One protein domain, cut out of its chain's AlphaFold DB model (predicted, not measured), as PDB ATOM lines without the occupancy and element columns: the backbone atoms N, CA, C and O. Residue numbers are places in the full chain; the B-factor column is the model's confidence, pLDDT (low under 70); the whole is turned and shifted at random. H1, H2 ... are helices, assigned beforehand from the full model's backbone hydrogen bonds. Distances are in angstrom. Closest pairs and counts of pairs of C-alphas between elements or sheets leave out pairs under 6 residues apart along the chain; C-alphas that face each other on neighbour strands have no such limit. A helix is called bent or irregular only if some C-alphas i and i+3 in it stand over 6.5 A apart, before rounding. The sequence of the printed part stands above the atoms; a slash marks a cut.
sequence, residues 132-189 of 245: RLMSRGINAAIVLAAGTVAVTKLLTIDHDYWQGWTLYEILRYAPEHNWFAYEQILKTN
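This is residues 132 to 189 of the 245 residues of the protein "Peroxisomal membrane-like protein" of Arabidopsis thaliana (UniProt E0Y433). The model is an open L: one long helix, H1, makes the long limb, and a shorter, bent helix, H2, makes the other limb, with a tight link at the corner and no helix packed on another. Much of each limb stands free, residues 132 to 154 in the one and residues 171 to 189 in the other. The printed part has 58 residues with two named helices, H1 then H2 along the chain, and no named strand; the class is all helix. The whole is extended, with a radius of gyration of the C-alphas of 17.3 A, and flat, spanning 49 by 34 by 16 A.

H1, residues 132 to 161, measures 43.5 A from C-alpha 132 at (68.196, 56.209, 83.615) to C-alpha 161 at (74.431, 98.968, 78.554). H2, residues 167 to 188, was assigned as one helix by its hydrogen bonds but is bent: C-alphas 177 and 180 are 7.0 A apart. Its arm H2a, residues 167 to 177, is 15.0 A long. Its arm H2b, residues 180 to 188, is 12.6 A long and ends with C-alpha 188 at (86.191, 96.305, 104.291).

H1 is apart from H2a, with no C-alpha of the one within 8 A of the other. H1 is also apart from H2b. The lines of H2a and H2b stand at a steep tilt of 49 degrees. In H1 and H2b every O i to N i+4 pair is within hydrogen-bond range; in H2a 5 of 7 are.

The two C-alphas farthest apart, those of Arg 132 and Gln 184, are 49.0 A apart. The printed part has no cut, and five residues form the tight link from H1 to H2. The mean pLDDT of the printed part is 75.8; 12 residues are under 70, among them residues 160 to 163 and 185 to 187.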
ATOM      1  N   ARG A 132      67.598  55.604  82.414       67.81
ATOM      2  CA  ARG A 132      68.196  56.209  83.615       67.81
ATOM      3  C   ARG A 132      69.172  57.335  83.282       67.81
ATOM      4  O   ARG A 132      69.157  58.371  83.953       67.81
ATOM      5  N   LEU A 133      70.009  57.162  82.258       67.62
ATOM      6  CA  LEU A 133      70.930  58.202  81.790       67.62
ATOM      7  C   LEU A 133      70.179  59.377  81.146       67.62
ATOM      8  O   LEU A 133      70.501  60.529  81.435       67.62
ATOM      9  N   MET A 134      69.132  59.113  80.359       73.88
ATOM     10  CA  MET A 134      68.248  60.139  79.797       73.88
ATOM     11  C   MET A 134      67.532  60.928  80.895       73.88
ATOM     12  O   MET A 134      67.564  62.154  80.872       73.88
ATOM     13  N   SER A 135      66.964  60.259  81.902       75.19
ATOM     14  CA  SER A 135      66.282  60.920  83.028       75.19
ATOM     15  C   SER A 135      67.199  61.897  83.783       75.19
ATOM     16  O   SER A 135      66.794  63.010  84.127       75.19
ATOM     17  N   ARG A 136      68.468  61.520  83.989       73.19
ATOM     18  CA  ARG A 136      69.502  62.394  84.575       73.19
ATOM     19  C   ARG A 136      69.913  63.522  83.632       73.19
ATOM     20  O   ARG A 136      69.993  64.675  84.058       73.19
ATOM     21  N   GLY A 137      70.117  63.204  82.355       77.94
ATOM     22  CA  GLY A 137      70.439  64.167  81.304       77.94
ATOM     23  C   GLY A 137      69.368  65.247  81.147       77.94
ATOM     24  O   GLY A 137      69.712  66.413  81.013       77.94
ATOM     25  N   ILE A 138      68.085  64.891  81.257       80.94
ATOM     26  CA  ILE A 138      66.949  65.821  81.216       80.94
ATOM     27  C   ILE A 138      66.973  66.764  82.426       80.94
ATOM     28  O   ILE A 138      66.877  67.976  82.249       80.94
ATOM     29  N   ASN A 139      67.179  66.250  83.643       81.25
ATOM     30  CA  ASN A 139      67.289  67.090  84.842       81.25
ATOM     31  C   ASN A 139      68.468  68.075  84.744       81.25
ATOM     32  O   ASN A 139      68.307  69.270  85.001       81.25
ATOM     33  N   ALA A 140      69.639  67.599  84.308       80.00
ATOM     34  CA  ALA A 140      70.804  68.447  84.070       80.00
ATOM     35  C   ALA A 140      70.549  69.474  82.951       80.00
ATOM     36  O   ALA A 140      70.884  70.647  83.112       80.00
ATOM     37  N   ALA A 141      69.907  69.068  81.851       80.56
ATOM     38  CA  ALA A 141      69.568  69.934  80.726       80.56
ATOM     39  C   ALA A 141      68.554  71.020  81.101       80.56
ATOM     40  O   ALA A 141      68.692  72.141  80.629       80.56
ATOM     41  N   ILE A 142      67.582  70.746  81.978       84.69
ATOM     42  CA  ILE A 142      66.638  71.760  82.477       84.69
ATOM     43  C   ILE A 142      67.375  72.817  83.310       84.69
ATOM     44  O   ILE A 142      67.177  74.012  83.089       84.69
ATOM     45  N   VAL A 143      68.263  72.405  84.223       83.38
ATOM     46  CA  VAL A 143      69.054  73.344  85.041       83.38
ATOM     47  C   VAL A 143      70.045  74.130  84.172       83.38
ATOM     48  O   VAL A 143      70.151  75.348  84.319       83.38
ATOM     49  N   LEU A 144      70.712  73.475  83.216       82.81
ATOM     50  CA  LEU A 144      71.597  74.129  82.248       82.81
ATOM     51  C   LEU A 144      70.838  75.082  81.320       82.81
ATOM     52  O   LEU A 144      71.335  76.172  81.060       82.81
ATOM     53  N   ALA A 145      69.641  74.729  80.850       83.62
ATOM     54  CA  ALA A 145      68.816  75.598  80.015       83.62
ATOM     55  C   ALA A 145      68.315  76.812  80.804       83.62
ATOM     56  O   ALA A 145      68.427  77.934  80.319       83.62
ATOM     57  N   ALA A 146      67.838  76.623  82.039       86.25
ATOM     58  CA  ALA A 146      67.433  77.721  82.916       86.25
ATOM     59  C   ALA A 146      68.613  78.654  83.240       86.25
ATOM     60  O   ALA A 146      68.480  79.873  83.125       86.25
ATOM     61  N   GLY A 147      69.782  78.092  83.570       86.69
ATOM     62  CA  GLY A 147      71.016  78.846  83.794       86.69
ATOM     63  C   GLY A 147      71.487  79.590  82.542       86.69
ATOM     64  O   GLY A 147      71.785  80.779  82.614       86.69
ATOM     65  N   THR A 148      71.472  78.933  81.381       84.06
ATOM     66  CA  THR A 148      71.844  79.540  80.093       84.06
ATOM     67  C   THR A 148      70.889  80.670  79.735       84.06
ATOM     68  O   THR A 148      71.350  81.759  79.434       84.06
ATOM     69  N   VAL A 149      69.570  80.476  79.846       88.19
ATOM     70  CA  VAL A 149      68.577  81.532  79.590       88.19
ATOM     71  C   VAL A 149      68.741  82.700  80.565       88.19
ATOM     72  O   VAL A 149      68.672  83.849  80.134       88.19
ATOM     73  N   ALA A 150      69.004  82.443  81.849       86.50
ATOM     74  CA  ALA A 150      69.274  83.497  82.826       86.50
ATOM     75  C   ALA A 150      70.541  84.297  82.471       86.50
ATOM     76  O   ALA A 150      70.501  85.527  82.458       86.50
ATOM     77  N   VAL A 151      71.631  83.615  82.100       85.38
ATOM     78  CA  VAL A 151      72.879  84.239  81.632       85.38
ATOM     79  C   VAL A 151      72.660  85.008  80.327       85.38
ATOM     80  O   VAL A 151      73.083  86.152  80.228       85.38
ATOM     81  N   THR A 152      71.944  84.452  79.348       83.62
ATOM     82  CA  THR A 152      71.605  85.140  78.095       83.62
ATOM     83  C   THR A 152      70.768  86.388  78.356       83.62
ATOM     84  O   THR A 152      71.024  87.419  77.741       83.62
ATOM     85  N   LYS A 153      69.792  86.347  79.273       83.94
ATOM     86  CA  LYS A 153      68.979  87.522  79.630       83.94
ATOM     87  C   LYS A 153      69.786  88.587  80.370       83.94
ATOM     88  O   LYS A 153      69.611  89.760  80.059       83.94
ATOM     89  N   LEU A 154      70.690  88.192  81.269       79.19
ATOM     90  CA  LEU A 154      71.631  89.105  81.922       79.19
ATOM     91  C   LEU A 154      72.543  89.780  80.884       79.19
ATOM     92  O   LEU A 154      72.522  90.999  80.756       79.19
ATOM     93  N   LEU A 155      73.213  88.982  80.045       79.56
ATOM     94  CA  LEU A 155      74.064  89.465  78.955       79.56
ATOM     95  C   LEU A 155      73.307  90.316  77.928       79.56
ATOM     96  O   LEU A 155      73.914  91.187  77.326       79.56
ATOM     97  N   THR A 156      72.003  90.100  77.719       77.56
ATOM     98  CA  THR A 156      71.186  90.959  76.839       77.56
ATOM     99  C   THR A 156      71.003  92.352  77.447       77.56
ATOM    100  O   THR A 156      71.161  93.343  76.745       77.56
ATOM    101  N   ILE A 157      70.717  92.436  78.752       76.25
ATOM    102  CA  ILE A 157      70.581  93.715  79.471       76.25
ATOM    103  C   ILE A 157      71.930  94.447  79.519       76.25
ATOM    104  O   ILE A 157      71.991  95.650  79.270       76.25
ATOM    105  N   ASP A 158      73.015  93.716  79.782       72.19
ATOM    106  CA  ASP A 158      74.371  94.264  79.748       72.19
ATOM    107  C   ASP A 158      74.779  94.697  78.327       72.19
ATOM    108  O   ASP A 158      75.413  95.735  78.168       72.19
ATOM    109  N   HIS A 159      74.366  93.981  77.273       70.81
ATOM    110  CA  HIS A 159      74.681  94.346  75.885       70.81
ATOM    111  C   HIS A 159      74.105  95.716  75.492       70.81
ATOM    112  O   HIS A 159      74.807  96.498  74.844       70.81
ATOM    113  N   ASP A 160      72.886  96.036  75.938       68.88
ATOM    114  CA  ASP A 160      72.288  97.368  75.774       68.88
ATOM    115  C   ASP A 160      72.986  98.447  76.621       68.88
ATOM    116  O   ASP A 160      73.027  99.615  76.234       68.88
ATOM    117  N   TYR A 161      73.598  98.070  77.746       63.59
ATOM    118  CA  TYR A 161      74.431  98.968  78.554       63.59
ATOM    119  C   TYR A 161      75.844  99.168  77.969       63.59
ATOM    120  O   TYR A 161      76.517 100.158  78.262       63.59
ATOM    121  N   TRP A 162      76.305  98.239  77.125       65.31
ATOM    122  CA  TRP A 162      77.649  98.189  76.535       65.31
ATOM    123  C   TRP A 162      77.717  98.698  75.083       65.31
ATOM    124  O   TRP A 162      78.711  98.461  74.390       65.31
ATOM    125  N   GLN A 163      76.683  99.395  74.601       58.78
ATOM    126  CA  GLN A 163      76.581  99.863  73.213       58.78
ATOM    127  C   GLN A 163      77.802 100.710  72.789       58.78
ATOM    128  O   GLN A 163      77.935 101.881  73.141       58.78
ATOM    129  N   GLY A 164      78.700 100.094  72.009       72.50
ATOM    130  CA  GLY A 164      79.927 100.700  71.476       72.50
ATOM    131  C   GLY A 164      81.238  99.996  71.852       72.50
ATOM    132  O   GLY A 164      82.262 100.319  71.258       72.50
ATOM    133  N   TRP A 165      81.226  99.040  72.786       71.50
ATOM    134  CA  TRP A 165      82.411  98.277  73.209       71.50
ATOM    135  C   TRP A 165      82.270  96.799  72.819       71.50
ATOM    136  O   TRP A 165      81.182  96.228  72.912       71.50
ATOM    137  N   THR A 166      83.351  96.145  72.387       77.06
ATOM    138  CA  THR A 166      83.306  94.709  72.064       77.06
ATOM    139  C   THR A 166      83.363  93.853  73.331       77.06
ATOM    140  O   THR A 166      84.028  94.203  74.307       77.06
ATOM    141  N   LEU A 167      82.713  92.680  73.314       68.88
ATOM    142  CA  LEU A 167      82.692  91.750  74.457       68.88
ATOM    143  C   LEU A 167      84.103  91.404  74.967       68.88
ATOM    144  O   LEU A 167      84.307  91.252  76.168       68.88
ATOM    145  N   TYR A 168      85.080  91.320  74.061       71.81
ATOM    146  CA  TYR A 168      86.486  91.078  74.385       71.81
ATOM    147  C   TYR A 168      87.127  92.246  75.151       71.81
ATOM    148  O   TYR A 168      87.787  92.028  76.169       71.81
ATOM    149  N   GLU A 169      86.897  93.486  74.710       77.38
ATOM    150  CA  GLU A 169      87.361  94.684  75.415       77.38
ATOM    151  C   GLU A 169      86.726  94.770  76.802       77.38
ATOM    152  O   GLU A 169      87.429  94.971  77.785       77.38
ATOM    153  N   ILE A 170      85.418  94.534  76.918       75.50
ATOM    154  CA  ILE A 170      84.712  94.576  78.205       75.50
ATOM    155  C   ILE A 170      85.229  93.487  79.146       75.50
ATOM    156  O   ILE A 170      85.566  93.786  80.287       75.50
ATOM    157  N   LEU A 171      85.374  92.243  78.681       77.75
ATOM    158  CA  LEU A 171      85.891  91.149  79.508       77.75
ATOM    159  C   LEU A 171      87.328  91.415  79.990       77.75
ATOM    160  O   LEU A 171      87.708  90.960  81.068       77.75
ATOM    161  N   ARG A 172      88.122  92.174  79.224       77.38
ATOM    162  CA  ARG A 172      89.499  92.528  79.578       77.38
ATOM    163  C   ARG A 172      89.599  93.783  80.454       77.38
ATOM    164  O   ARG A 172      90.419  93.784  81.372       77.38
ATOM    165  N   TYR A 173      88.786  94.813  80.208       70.50
ATOM    166  CA  TYR A 173      88.822  96.102  80.911       70.50
ATOM    167  C   TYR A 173      87.896  96.181  82.131       70.50
ATOM    168  O   TYR A 173      88.221  96.898  83.074       70.50
ATOM    169  N   ALA A 174      86.779  95.446  82.175       72.88
ATOM    170  CA  ALA A 174      85.873  95.459  83.327       72.88
ATOM    171  C   ALA A 174      86.529  94.919  84.612       72.88
ATOM    172  O   ALA A 174      86.352  95.555  85.653       72.88
ATOM    173  N   PRO A 175      87.341  93.837  84.589       74.94
ATOM    174  CA  PRO A 175      88.140  93.459  85.749       74.94
ATOM    175  C   PRO A 175      89.181  94.532  86.071       74.94
ATOM    176  O   PRO A 175      89.258  94.966  87.210       74.94
ATOM    177  N   GLU A 176      89.936  95.004  85.074       76.44
ATOM    178  CA  GLU A 176      91.072  95.919  85.266       76.44
ATOM    179  C   GLU A 176      90.657  97.277  85.860       76.44
ATOM    180  O   GLU A 176      91.308  97.779  86.775       76.44
ATOM    181  N   HIS A 177      89.536  97.846  85.409       69.50
ATOM    182  CA  HIS A 177      89.035  99.133  85.893       69.50
ATOM    183  C   HIS A 177      88.249  99.016  87.211       69.50
ATOM    184  O   HIS A 177      88.305  99.916  88.048       69.50
ATOM    185  N   ASN A 178      87.542  97.901  87.435       71.38
ATOM    186  CA  ASN A 178      86.759  97.680  88.658       71.38
ATOM    187  C   ASN A 178      87.591  97.052  89.799       71.38
ATOM    188  O   ASN A 178      87.152  97.043  90.950       71.38
ATOM    189  N   TRP A 179      88.808  96.560  89.516       77.19
ATOM    190  CA  TRP A 179      89.686  95.894  90.489       77.19
ATOM    191  C   TRP A 179      89.916  96.727  91.752       77.19
ATOM    192  O   TRP A 179      89.829  96.214  92.865       77.19
ATOM    193  N   PHE A 180      90.150  98.032  91.597       76.19
ATOM    194  CA  PHE A 180      90.408  98.930  92.724       76.19
ATOM    195  C   PHE A 180      89.189  99.091  93.648       76.19
ATOM    196  O   PHE A 180      89.340  99.117  94.870       76.19
ATOM    197  N   ALA A 181      87.976  99.146  93.086       73.12
ATOM    198  CA  ALA A 181      86.741  99.191  93.868       73.12
ATOM    199  C   ALA A 181      86.462  97.841  94.550       73.12
ATOM    200  O   ALA A 181      86.136  97.810  95.739       73.12
ATOM    201  N   TYR A 182      86.685  96.728  93.840       67.38
ATOM    202  CA  TYR A 182      86.643  95.391  94.432       67.38
ATOM    203  C   TYR A 182      87.624  95.260  95.600       67.38
ATOM    204  O   TYR A 182      87.205  94.858  96.680       67.38
ATOM    205  N   GLU A 183      88.887  95.671  95.463       75.69
ATOM    206  CA  GLU A 183      89.855  95.641  96.565       75.69
ATOM    207  C   GLU A 183      89.384  96.419  97.802       75.69
ATOM    208  O   GLU A 183      89.606  95.961  98.922       75.69
ATOM    209  N   GLN A 184      88.720  97.567  97.640       75.62
ATOM    210  CA  GLN A 184      88.184  98.326  98.778       75.62
ATOM    211  C   GLN A 184      86.997  97.616  99.456       75.62
ATOM    212  O   GLN A 184      86.897  97.614 100.687       75.62
ATOM    213  N   ILE A 185      86.134  96.950  98.685       69.00
ATOM    214  CA  ILE A 185      85.010  96.151  99.206       69.00
ATOM    215  C   ILE A 185      85.521  94.872  99.901       69.00
ATOM    216  O   ILE A 185      85.056  94.511 100.984       69.00
ATOM    217  N   LEU A 186      86.542  94.222  99.333       69.94
ATOM    218  CA  LEU A 186      87.216  93.052  99.905       69.94
ATOM    219  C   LEU A 186      87.942  93.402 101.219       69.94
ATOM    220  O   LEU A 186      87.836  92.659 102.193       69.94
ATOM    221  N   LYS A 187      88.638  94.549 101.274       69.06
ATOM    222  CA  LYS A 187      89.346  95.034 102.476       69.06
ATOM    223  C   LYS A 187      88.402  95.465 103.599       69.06
ATOM    224  O   LYS A 187      88.769  95.345 104.763       69.06
ATOM    225  N   THR A 188      87.197  95.941 103.277       78.38
ATOM    226  CA  THR A 188      86.191  96.305 104.291       78.38
ATOM    227  C   THR A 188      85.425  95.100 104.837       78.38
ATOM    228  O   THR A 188      85.064  95.116 106.010       78.38
ATOM    229  N   ASN A 189      85.201  94.043 104.044       71.25
ATOM    230  CA  ASN A 189      84.437  92.859 104.467       71.25
ATOM    231  C   ASN A 189      85.107  91.522 104.062       71.25
ATOM    232  O   ASN A 189      84.537  90.749 103.284       71.25
TER     233      ASN A 189